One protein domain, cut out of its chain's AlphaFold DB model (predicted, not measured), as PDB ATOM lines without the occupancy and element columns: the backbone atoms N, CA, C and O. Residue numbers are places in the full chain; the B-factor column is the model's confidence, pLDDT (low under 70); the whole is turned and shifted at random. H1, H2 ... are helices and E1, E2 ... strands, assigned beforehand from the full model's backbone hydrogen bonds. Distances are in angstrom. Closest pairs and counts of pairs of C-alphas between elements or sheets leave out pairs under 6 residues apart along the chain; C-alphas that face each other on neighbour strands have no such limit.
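AT A GLANCE: This is residues 3 to 86 of the 91 residues of an uncharacterized protein of Mahella australiensis (strain DSM 15567 / CIP 107919 / 50-1 BON) (UniProt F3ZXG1). A small antiparallel sheet, E1 E3 E2, forms one end of an elongated body; the helical hairpin H2 and H3 reaches away from it, and H1 runs lengthwise along one side, its first residue, Leu 14, close to both hairpin helices and its residues 21 to 24 grazing the sheet. The 84 printed residues include E1 H1 E2 H2 H3 E3 in chain order, class mixed. The whole is compact, radius of gyration of the C-alphas 12.5 A, spanning 39 by 23 by 21 A.

IN THESE COORDINATES: Find C-alpha 3 at (44.539, -40.176, 57.628), where E1, residues 3 to 5, begins. Next come H1, 14 to 25, 17.9 A; E2, 36 to 38; H2, 40 to 52, 18.2 A; H3, 57 to 70, 19.6 A; E3, 82 to 85, ends at (43.810, -33.870, 58.157).

HOW THE PARTS SIT: Across E1 and E3, find N 4 and O 83, 2.9 A; across E3 and E2, N 84 and O 37, 2.7 A. E1, H1, E2 form a split strand-helix-strand unit, E3 between its strands, crossover right-handed. H1 only grazes the sheet, with residues 21 to 24. H2 touches H3 with residues 47 to 51 alone, closest C-alphas Tyr 51 and Gln 60, 5.5 A. Every O i to N i+4 pair is within hydrogen-bond range in H2 and H3, 7 of 8 in H1.

THE WHOLE: The farthest C-alphas, Pro 28 and Ile 57, are 39.9 A apart. The printed part has no cut; H3 to E3 is a long link. Residues 27 to 29 have pLDDT under 70.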
ATOM      1  N   LEU A   3      44.487 -39.741  59.028       92.50
ATOM      2  CA  LEU A   3      44.539 -40.176  57.628       92.50
ATOM      3  C   LEU A   3      43.195 -40.757  57.189       92.50
ATOM      4  O   LEU A   3      42.690 -41.693  57.808       92.50
ATOM      5  N   ILE A   4      42.669 -40.265  56.074       92.31
ATOM      6  CA  ILE A   4      41.463 -40.787  55.421       92.31
ATOM      7  C   ILE A   4      41.770 -41.216  53.986       92.31
ATOM      8  O   ILE A   4      42.844 -40.938  53.446       92.31
ATOM      9  N   LYS A   5      40.865 -41.992  53.382       93.56
ATOM     10  CA  LYS A   5      41.007 -42.428  51.988       93.56
ATOM     11  C   LYS A   5      40.949 -41.197  51.080       93.56
ATOM     12  O   LYS A   5      40.110 -40.331  51.290       93.56
ATOM     13  N   PHE A   6      41.818 -41.140  50.074       94.31
ATOM     14  CA  PHE A   6      41.656 -40.154  49.012       94.31
ATOM     15  C   PHE A   6      40.325 -40.412  48.271       94.31
ATOM     16  O   PHE A   6      40.084 -41.570  47.904       94.31
ATOM     17  N   PRO A   7      39.459 -39.395  48.083       93.19
ATOM     18  CA  PRO A   7      38.198 -39.542  47.357       93.19
ATOM     19  C   PRO A   7      38.408 -40.132  45.965       93.19
ATOM     20  O   PRO A   7      39.417 -39.860  45.318       93.19
ATOM     21  N   ASP A   8      37.460 -40.932  45.485       92.19
ATOM     22  CA  ASP A   8      37.531 -41.527  44.145       92.19
ATOM     23  C   ASP A   8      37.125 -40.498  43.073       92.19
ATOM     24  O   ASP A   8      36.085 -40.600  42.428       92.19
ATOM     25  N   ILE A   9      37.913 -39.423  42.987       90.81
ATOM     26  CA  ILE A   9      37.698 -38.263  42.123       90.81
ATOM     27  C   ILE A   9      38.989 -37.985  41.363       90.81
ATOM     28  O   ILE A   9      40.083 -37.910  41.933       90.81
ATOM     29  N   GLU A  10      38.847 -37.784  40.061       91.50
ATOM     30  CA  GLU A  10      39.923 -37.335  39.195       91.50
ATOM     31  C   GLU A  10      39.831 -35.817  39.018       91.50
ATOM     32  O   GLU A  10      38.870 -35.308  38.448       91.50
ATOM     33  N   ILE A  11      40.832 -35.088  39.511       93.06
ATOM     34  CA  ILE A  11      40.881 -33.627  39.389       93.06
ATOM     35  C   ILE A  11      41.426 -33.272  38.003       93.06
ATOM     36  O   ILE A  11      42.610 -33.498  37.731       93.06
ATOM     37  N   ARG A  12      40.555 -32.742  37.134       91.69
ATOM     38  CA  ARG A  12      40.878 -32.346  35.750       91.69
ATOM     39  C   ARG A  12      40.764 -30.846  35.517       91.69
ATOM     40  O   ARG A  12      41.416 -30.323  34.618       91.69
ATOM     41  N   ASN A  13      39.946 -30.158  36.300       93.06
ATOM     42  CA  ASN A  13      39.769 -28.710  36.244       93.06
ATOM     43  C   ASN A  13      39.658 -28.119  37.663       93.06
ATOM     44  O   ASN A  13      39.660 -28.840  38.660       93.06
ATOM     45  N   LEU A  14      39.569 -26.789  37.753       91.75
ATOM     46  CA  LEU A  14      39.493 -26.087  39.038       91.75
ATOM     47  C   LEU A  14      38.193 -26.371  39.809       91.75
ATOM     48  O   LEU A  14      38.206 -26.341  41.037       91.75
ATOM     49  N   GLU A  15      37.084 -26.683  39.133       92.00
ATOM     50  CA  GLU A  15      35.828 -27.050  39.805       92.00
ATOM     51  C   GLU A  15      35.940 -28.407  40.505       92.00
ATOM     52  O   GLU A  15      35.339 -28.615  41.559       92.00
ATOM     53  N   ASP A  16      36.753 -29.323  39.977       94.31
ATOM     54  CA  ASP A  16      36.974 -30.629  40.602       94.31
ATOM     55  C   ASP A  16      37.731 -30.520  41.935       94.31
ATOM     56  O   ASP A  16      37.595 -31.401  42.782       94.31
ATOM     57  N   ILE A  17      38.467 -29.427  42.175       92.56
ATOM     58  CA  ILE A  17      39.058 -29.145  43.494       92.56
ATOM     59  C   ILE A  17      37.949 -28.898  44.524       92.56
ATOM     60  O   ILE A  17      38.037 -29.381  45.651       92.56
ATOM     61  N   LYS A  18      36.870 -28.206  44.138       91.00
ATOM     62  CA  LYS A  18      35.700 -28.027  45.007       91.00
ATOM     63  C   LYS A  18      35.036 -29.372  45.306       91.00
ATOM     64  O   LYS A  18      34.807 -29.673  46.470       91.00
ATOM     65  N   LYS A  19      34.818 -30.203  44.279       92.56
ATOM     66  CA  LYS A  19      34.246 -31.555  44.445       92.56
ATOM     67  C   LYS A  19      35.109 -32.443  45.336       92.56
ATOM     68  O   LYS A  19      34.585 -33.245  46.098       92.56
ATOM     69  N   PHE A  20      36.433 -32.303  45.245       93.94
ATOM     70  CA  PHE A  20      37.356 -32.988  46.142       93.94
ATOM     71  C   PHE A  20      37.075 -32.622  47.603       93.94
ATOM     72  O   PHE A  20      36.960 -33.536  48.410       93.94
ATOM     73  N   TYR A  21      36.905 -31.339  47.937       91.94
ATOM     74  CA  TYR A  21      36.566 -30.927  49.305       91.94
ATOM     75  C   TYR A  21      35.157 -31.343  49.733       91.94
ATOM     76  O   TYR A  21      35.004 -31.838  50.844       91.94
ATOM     77  N   GLU A  22      34.159 -31.232  48.854       90.81
ATOM     78  CA  GLU A  22      32.791 -31.709  49.130       90.81
ATOM     79  C   GLU A  22      32.795 -33.206  49.497       90.81
ATOM     80  O   GLU A  22      32.203 -33.614  50.489       90.81
ATOM     81  N   ALA A  23      33.571 -34.025  48.780       90.81
ATOM     82  CA  ALA A  23      33.710 -35.449  49.087       90.81
ATOM     83  C   ALA A  23      34.485 -35.750  50.384       90.81
ATOM     84  O   ALA A  23      34.443 -36.881  50.874       90.81
ATOM     85  N   LEU A  24      35.229 -34.780  50.927       89.75
ATOM     86  CA  LEU A  24      35.821 -34.887  52.261       89.75
ATOM     87  C   LEU A  24      34.797 -34.523  53.343       89.75
ATOM     88  O   LEU A  24      34.760 -35.196  54.369       89.75
ATOM     89  N   GLU A  25      33.950 -33.521  53.118       82.88
ATOM     90  CA  GLU A  25      32.861 -33.151  54.039       82.88
ATOM     91  C   GLU A  25      31.789 -34.247  54.157       82.88
ATOM     92  O   GLU A  25      31.179 -34.393  55.211       82.88
ATOM     93  N   ASP A  26      31.626 -35.087  53.131       73.69
ATOM     94  CA  ASP A  26      30.788 -36.298  53.183       73.69
ATOM     95  C   ASP A  26      31.355 -37.405  54.106       73.69
ATOM     96  O   ASP A  26      30.748 -38.471  54.274       73.69
ATOM     97  N   THR A  27      32.529 -37.199  54.711       69.81
ATOM     98  CA  THR A  27      33.013 -38.063  55.797       69.81
ATOM     99  C   THR A  27      32.322 -37.683  57.113       69.81
ATOM    100  O   THR A  27      31.929 -36.537  57.287       69.81
ATOM    101  N   PRO A  28      32.130 -38.612  58.068       64.19
ATOM    102  CA  PRO A  28      31.325 -38.359  59.274       64.19
ATOM    103  C   PRO A  28      31.871 -37.270  60.218       64.19
ATOM    104  O   PRO A  28      31.278 -37.030  61.267       64.19
ATOM    105  N   ASP A  29      32.982 -36.628  59.872       69.56
ATOM    106  CA  ASP A  29      33.635 -35.591  60.652       69.56
ATOM    107  C   ASP A  29      33.708 -34.308  59.824       69.56
ATOM    108  O   ASP A  29      34.063 -34.342  58.648       69.56
ATOM    109  N   GLU A  30      33.411 -33.170  60.448       73.19
ATOM    110  CA  GLU A  30      33.579 -31.860  59.822       73.19
ATOM    111  C   GLU A  30      35.075 -31.611  59.560       73.19
ATOM    112  O   GLU A  30      35.892 -31.601  60.486       73.19
ATOM    113  N   ILE A  31      35.456 -31.463  58.288       78.56
ATOM    114  CA  ILE A  31      36.848 -31.256  57.876       78.56
ATOM    115  C   ILE A  31      37.046 -29.794  57.487       78.56
ATOM    116  O   ILE A  31      36.540 -29.341  56.464       78.56
ATOM    117  N   ASP A  32      37.876 -29.069  58.242       83.69
ATOM    118  CA  ASP A  32      38.374 -27.771  57.783       83.69
ATOM    119  C   ASP A  32      39.316 -27.981  56.587       83.69
ATOM    120  O   ASP A  32      40.416 -28.527  56.722       83.69
ATOM    121  N   VAL A  33      38.910 -27.495  55.413       82.62
ATOM    122  CA  VAL A  33      39.674 -27.563  54.158       82.62
ATOM    123  C   VAL A  33      41.104 -27.022  54.280       82.62
ATOM    124  O   VAL A  33      42.001 -27.484  53.575       82.62
ATOM    125  N   ARG A  34      41.362 -26.085  55.204       84.44
ATOM    126  CA  ARG A  34      42.700 -25.506  55.450       84.44
ATOM    127  C   ARG A  34      43.662 -26.492  56.105       84.44
ATOM    128  O   ARG A  34      44.876 -26.303  56.049       84.44
ATOM    129  N   THR A  35      43.131 -27.544  56.718       90.56
ATOM    130  CA  THR A  35      43.912 -28.593  57.381       90.56
ATOM    131  C   THR A  35      44.249 -29.761  56.462       90.56
ATOM    132  O   THR A  35      44.987 -30.664  56.867       90.56
ATOM    133  N   VAL A  36      43.725 -29.746  55.233       93.88
ATOM    134  CA  VAL A  36      43.860 -30.828  54.263       93.88
ATOM    135  C   VAL A  36      45.270 -30.844  53.678       93.88
ATOM    136  O   VAL A  36      45.766 -29.865  53.115       93.88
ATOM    137  N   VAL A  37      45.912 -32.001  53.792       96.38
ATOM    138  CA  VAL A  37      47.246 -32.292  53.275       96.38
ATOM    139  C   VAL A  37      47.172 -33.526  52.390       96.38
ATOM    140  O   VAL A  37      46.708 -34.580  52.815       96.38
ATOM    141  N   ILE A  38      47.677 -33.434  51.169       97.12
ATOM    142  CA  ILE A  38      47.819 -34.574  50.261       97.12
ATOM    143  C   ILE A  38      49.292 -34.952  50.104       97.12
ATOM    144  O   ILE A  38      50.196 -34.248  50.548       97.12
ATOM    145  N   ASN A  39      49.550 -36.095  49.483       98.12
ATOM    146  CA  ASN A  39      50.904 -36.468  49.101       98.12
ATOM    147  C   ASN A  39      51.496 -35.460  48.089       98.12
ATOM    148  O   ASN A  39      50.779 -35.022  47.190       98.12
ATOM    149  N   SER A  40      52.788 -35.126  48.198       97.88
ATOM    150  CA  SER A  40      53.434 -34.159  47.290       97.88
ATOM    151  C   SER A  40      53.458 -34.617  45.839       97.88
ATOM    152  O   SER A  40      53.037 -33.856  44.979       97.88
ATOM    153  N   GLN A  41      53.810 -35.878  45.563       98.06
ATOM    154  CA  GLN A  41      53.757 -36.406  44.195       98.06
ATOM    155  C   GLN A  41      52.340 -36.318  43.623       98.06
ATOM    156  O   GLN A  41      52.151 -35.952  42.470       98.06
ATOM    157  N   ARG A  42      51.313 -36.598  44.434       96.75
ATOM    158  CA  ARG A  42      49.923 -36.441  43.988       96.75
ATOM    159  C   ARG A  42      49.571 -34.979  43.702       96.75
ATOM    160  O   ARG A  42      48.844 -34.729  42.744       96.75
ATOM    161  N   ALA A  43      50.035 -34.037  44.525       97.31
ATOM    162  CA  ALA A  43      49.850 -32.609  44.276       97.31
ATOM    163  C   ALA A  43      50.473 -32.201  42.936       97.31
ATOM    164  O   ALA A  43      49.797 -31.569  42.127       97.31
ATOM    165  N   ASP A  44      51.703 -32.647  42.675       97.38
ATOM    166  CA  ASP A  44      52.409 -32.394  41.419       97.38
ATOM    167  C   ASP A  44      51.670 -33.012  40.225       97.38
ATOM    168  O   ASP A  44      51.456 -32.338  39.221       97.38
ATOM    169  N   ASP A  45      51.180 -34.250  40.350       96.75
ATOM    170  CA  ASP A  45      50.403 -34.915  39.298       96.75
ATOM    171  C   ASP A  45      49.087 -34.176  38.990       96.75
ATOM    172  O   ASP A  45      48.640 -34.136  37.842       96.75
ATOM    173  N   ILE A  46      48.419 -33.630  40.016       96.88
ATOM    174  CA  ILE A  46      47.197 -32.833  39.841       96.88
ATOM    175  C   ILE A  46      47.534 -31.512  39.154       96.88
ATOM    176  O   ILE A  46      46.878 -31.161  38.175       96.88
ATOM    177  N   LEU A  47      48.552 -30.800  39.636       96.56
ATOM    178  CA  LEU A  47      48.994 -29.540  39.047       96.56
ATOM    179  C   LEU A  47      49.407 -29.715  37.586       96.56
ATOM    180  O   LEU A  47      48.958 -28.940  36.749       96.56
ATOM    181  N   ALA A  48      50.183 -30.754  37.267       96.25
ATOM    182  CA  ALA A  48      50.575 -31.078  35.898       96.25
ATOM    183  C   ALA A  48      49.348 -31.252  34.991       96.25
ATOM    184  O   ALA A  48      49.246 -30.575  33.971       96.25
ATOM    185  N   ARG A  49      48.351 -32.048  35.411       95.75
ATOM    186  CA  ARG A  49      47.091 -32.205  34.658       95.75
ATOM    187  C   ARG A  49      46.335 -30.889  34.472       95.75
ATOM    188  O   ARG A  49      45.768 -30.655  33.409       95.75
ATOM    189  N   LEU A  50      46.286 -30.043  35.501       96.12
ATOM    190  CA  LEU A  50      45.605 -28.749  35.420       96.12
ATOM    191  C   LEU A  50      46.320 -27.791  34.459       96.12
ATOM    192  O   LEU A  50      45.651 -27.095  33.698       96.12
ATOM    193  N   TYR A  51      47.656 -27.775  34.467       96.19
ATOM    194  CA  TYR A  51      48.456 -26.993  33.526       96.19
ATOM    195  C   TYR A  51      48.329 -27.508  32.088       96.19
ATOM    196  O   TYR A  51      48.194 -26.693  31.179       96.19
ATOM    197  N   ASP A  52      48.294 -28.826  31.884       95.00
ATOM    198  CA  ASP A  52      48.098 -29.436  30.561       95.00
ATOM    199  C   ASP A  52      46.719 -29.103  29.967       95.00
ATOM    200  O   ASP A  52      46.577 -28.944  28.755       95.00
ATOM    201  N   ASN A  53      45.700 -28.947  30.818       93.50
ATOM    202  CA  ASN A  53      44.353 -28.543  30.408       93.50
ATOM    203  C   ASN A  53      44.192 -27.020  30.232       93.50
ATOM    204  O   ASN A  53      43.143 -26.566  29.767       93.50
ATOM    205  N   ALA A  54      45.200 -26.222  30.591       94.62
ATOM    206  CA  ALA A  54      45.204 -24.778  30.395       94.62
ATOM    207  C   ALA A  54      45.797 -24.426  29.018       94.62
ATOM    208  O   ALA A  54      46.996 -24.557  28.773       94.62
ATOM    209  N   ALA A  55      44.949 -23.926  28.118       93.12
ATOM    210  CA  ALA A  55      45.291 -23.632  26.726       93.12
ATOM    211  C   ALA A  55      46.170 -22.382  26.548       93.12
ATOM    212  O   ALA A  55      46.766 -22.196  25.486       93.12
ATOM    213  N   THR A  56      46.234 -21.499  27.549       95.44
ATOM    214  CA  THR A  56      47.006 -20.249  27.489       95.44
ATOM    215  C   THR A  56      47.854 -20.037  28.739       95.44
ATOM    216  O   THR A  56      47.554 -20.567  29.809       95.44
ATOM    217  N   ILE A  57      48.892 -19.202  28.623       94.81
ATOM    218  CA  ILE A  57      49.741 -18.801  29.758       94.81
ATOM    219  C   ILE A  57      48.902 -18.146  30.865       94.81
ATOM    220  O   ILE A  57      49.088 -18.466  32.036       94.81
ATOM    221  N   ASP A  58      47.928 -17.303  30.514       96.81
ATOM    222  CA  ASP A  58      47.032 -16.677  31.496       96.81
ATOM    223  C   ASP A  58      46.218 -17.724  32.272       96.81
ATOM    224  O   ASP A  58      46.067 -17.626  33.489       96.81
ATOM    225  N   GLN A  59      45.731 -18.768  31.592       95.44
ATOM    226  CA  GLN A  59      45.028 -19.874  32.245       95.44
ATOM    227  C   GLN A  59      45.959 -20.684  33.154       95.44
ATOM    228  O   GLN A  59      45.552 -21.066  34.249       95.44
ATOM    229  N   GLN A  60      47.212 -20.900  32.751       95.56
ATOM    230  CA  GLN A  60      48.210 -21.540  33.607       95.56
ATOM    231  C   GLN A  60      48.478 -20.688  34.858       95.56
ATOM    232  O   GLN A  60      48.461 -21.204  35.974       95.56
ATOM    233  N   MET A  61      48.628 -19.367  34.720       96.31
ATOM    234  CA  MET A  61      48.779 -18.478  35.879       96.31
ATOM    235  C   MET A  61      47.571 -18.561  36.821       96.31
ATOM    236  O   MET A  61      47.754 -18.640  38.037       96.31
ATOM    237  N   LEU A  62      46.348 -18.622  36.282       95.88
ATOM    238  CA  LEU A  62      45.136 -18.824  37.080       95.88
ATOM    239  C   LEU A  62      45.147 -20.162  37.830       95.88
ATOM    240  O   LEU A  62      44.771 -20.183  39.001       95.88
ATOM    241  N   VAL A  63      45.607 -21.252  37.206       96.50
ATOM    242  CA  VAL A  63      45.771 -22.559  37.869       96.50
ATOM    243  C   VAL A  63      46.716 -22.446  39.063       96.50
ATOM    244  O   VAL A  63      46.347 -22.837  40.172       96.50
ATOM    245  N   GLY A  64      47.899 -21.860  38.863       95.56
ATOM    246  CA  GLY A  64      48.885 -21.689  39.931       95.56
ATOM    247  C   GLY A  64      48.363 -20.827  41.083       95.56
ATOM    248  O   GLY A  64      48.478 -21.208  42.250       95.56
ATOM    249  N   MET A  65      47.722 -19.694  40.771       96.12
ATOM    250  CA  MET A  65      47.120 -18.811  41.776       96.12
ATOM    251  C   MET A  65      45.973 -19.487  42.530       96.12
ATOM    252  O   MET A  65      45.888 -19.371  43.752       96.12
ATOM    253  N   TYR A  66      45.099 -20.205  41.823       95.00
ATOM    254  CA  TYR A  66      43.998 -20.928  42.449       95.00
ATOM    255  C   TYR A  66      44.529 -22.004  43.395       95.00
ATOM    256  O   TYR A  66      44.079 -22.082  44.536       95.00
ATOM    257  N   TRP A  67      45.516 -22.792  42.964       94.69
ATOM    258  CA  TRP A  67      46.125 -23.816  43.811       94.69
ATOM    259  C   TRP A  67      46.780 -23.220  45.058       94.69
ATOM    260  O   TRP A  67      46.569 -23.724  46.154       94.69
ATOM    261  N   ALA A  68      47.504 -22.106  44.930       92.81
ATOM    262  CA  ALA A  68      48.119 -21.442  46.078       92.81
ATOM    263  C   ALA A  68      47.092 -20.953  47.119       92.81
ATOM    264  O   ALA A  68      47.393 -20.915  48.310       92.81
ATOM    265  N   LEU A  69      45.887 -20.568  46.682       91.19
ATOM    266  CA  LEU A  69      44.840 -20.019  47.552       91.19
ATOM    267  C   LEU A  69      43.850 -21.065  48.073       91.19
ATOM    268  O   LEU A  69      43.269 -20.884  49.144       91.19
ATOM    269  N   ARG A  70      43.574 -22.100  47.278       90.50
ATOM    270  CA  ARG A  70      42.473 -23.054  47.489       90.50
ATOM    271  C   ARG A  70      42.905 -24.511  47.374       90.50
ATOM    272  O   ARG A  70      42.141 -25.385  47.769       90.50
ATOM    273  N   GLY A  71      44.078 -24.793  46.821       92.44
ATOM    274  CA  GLY A  71      44.609 -26.147  46.735       92.44
ATOM    275  C   GLY A  71      44.976 -26.699  48.117       92.44
ATOM    276  O   GLY A  71      45.276 -25.929  49.033       92.44
ATOM    277  N   PRO A  72      44.940 -28.029  48.291       94.44
ATOM    278  CA  PRO A  72      45.381 -28.648  49.529       94.44
ATOM    279  C   PRO A  72      46.886 -28.438  49.719       94.44
ATOM    280  O   PRO A  72      47.656 -28.360  48.758       94.44
ATOM    281  N   SER A  73      47.325 -28.417  50.976       95.12
ATOM    282  CA  SER A  73      48.757 -28.489  51.277       95.12
ATOM    283  C   SER A  73      49.330 -29.842  50.847       95.12
ATOM    284  O   SER A  73      48.596 -30.820  50.705       95.12
ATOM    285  N   SER A  74      50.650 -29.942  50.701       96.31
ATOM    286  CA  SER A  74      51.319 -31.201  50.364       96.31
ATOM    287  C   SER A  74      52.373 -31.628  51.387       96.31
ATOM    288  O   SER A  74      52.945 -30.809  52.109       96.31
ATOM    289  N   SER A  75      52.594 -32.940  51.505       96.94
ATOM    290  CA  SER A  75      53.686 -33.522  52.287       96.94
ATOM    291  C   SER A  75      54.004 -34.955  51.860       96.94
ATOM    292  O   SER A  75      53.104 -35.786  51.731       96.94
ATOM    293  N   ASP A  76      55.293 -35.297  51.785       96.69
ATOM    294  CA  ASP A  76      55.764 -36.667  51.505       96.69
ATOM    295  C   ASP A  76      55.413 -37.662  52.617       96.69
ATOM    296  O   ASP A  76      55.451 -38.876  52.421       96.69
ATOM    297  N   LYS A  77      55.036 -37.156  53.798       95.88
ATOM    298  CA  LYS A  77      54.592 -37.973  54.934       95.88
ATOM    299  C   LYS A  77      53.176 -38.524  54.750       95.88
ATOM    300  O   LYS A  77      52.783 -39.425  55.487       95.88
ATOM    301  N   VAL A  78      52.400 -37.987  53.807       97.19
ATOM    302  CA  VAL A  78      51.064 -38.496  53.476       97.19
ATOM    303  C   VAL A  78      51.204 -39.556  52.378       97.19
ATOM    304  O   VAL A  78      51.786 -39.260  51.336       97.19
ATOM    305  N   PRO A  79      50.683 -40.786  52.557       97.62
ATOM    306  CA  PRO A  79      50.687 -41.794  51.497       97.62
ATOM    307  C   PRO A  79      49.912 -41.343  50.252       97.62
ATOM    308  O   PRO A  79      48.895 -40.661  50.362       97.62
ATOM    309  N   TYR A  80      50.337 -41.783  49.065       96.31
ATOM    310  CA  TYR A  80      49.777 -41.330  47.781       96.31
ATOM    311  C   TYR A  80      48.252 -41.488  47.646       96.31
ATOM    312  O   TYR A  80      47.600 -40.688  46.985       96.31
ATOM    313  N   ASN A  81      47.665 -42.515  48.263       95.75
ATOM    314  CA  ASN A  81      46.230 -42.826  48.217       95.75
ATOM    315  C   ASN A  81      45.453 -42.346  49.460       95.75
ATOM    316  O   ASN A  81      44.347 -42.831  49.735       95.75
ATOM    317  N   LYS A  82      46.035 -41.431  50.238       96.25
ATOM    318  CA  LYS A  82      45.460 -40.896  51.473       96.25
ATOM    319  C   LYS A  82      45.395 -39.374  51.442       96.25
ATOM    320  O   LYS A  82      46.109 -38.711  50.694       96.25
ATOM    321  N   VAL A  83      44.538 -38.850  52.306       95.12
ATOM    322  CA  VAL A  83      44.470 -37.439  52.677       95.12
ATOM    323  C   VAL A  83      44.774 -37.351  54.167       95.12
ATOM    324  O   VAL A  83      44.231 -38.124  54.958       95.12
ATOM    325  N   GLY A  84      45.678 -36.455  54.539       94.69
ATOM    326  CA  GLY A  84      45.977 -36.096  55.917       94.69
ATOM    327  C   GLY A  84      45.165 -34.885  56.350       94.69
ATOM    328  O   GLY A  84      45.148 -33.881  55.653       94.69
ATOM    329  N   ILE A  85      44.525 -34.970  57.509       92.19
ATOM    330  CA  ILE A  85      43.810 -33.870  58.157       92.19
ATOM    331  C   ILE A  85      44.635 -33.459  59.375       92.19
ATOM    332  O   ILE A  85      44.886 -34.277  60.276       92.19
ATOM    333  N   ARG A  86      45.156 -32.229  59.368       88.56
ATOM    334  CA  ARG A  86      45.847 -31.656  60.533       88.56
ATOM    335  C   ARG A  86      44.811 -31.321  61.605       88.56
ATOM    336  O   ARG A  86      43.726 -30.858  61.293       88.56
TER     337      ARG A  86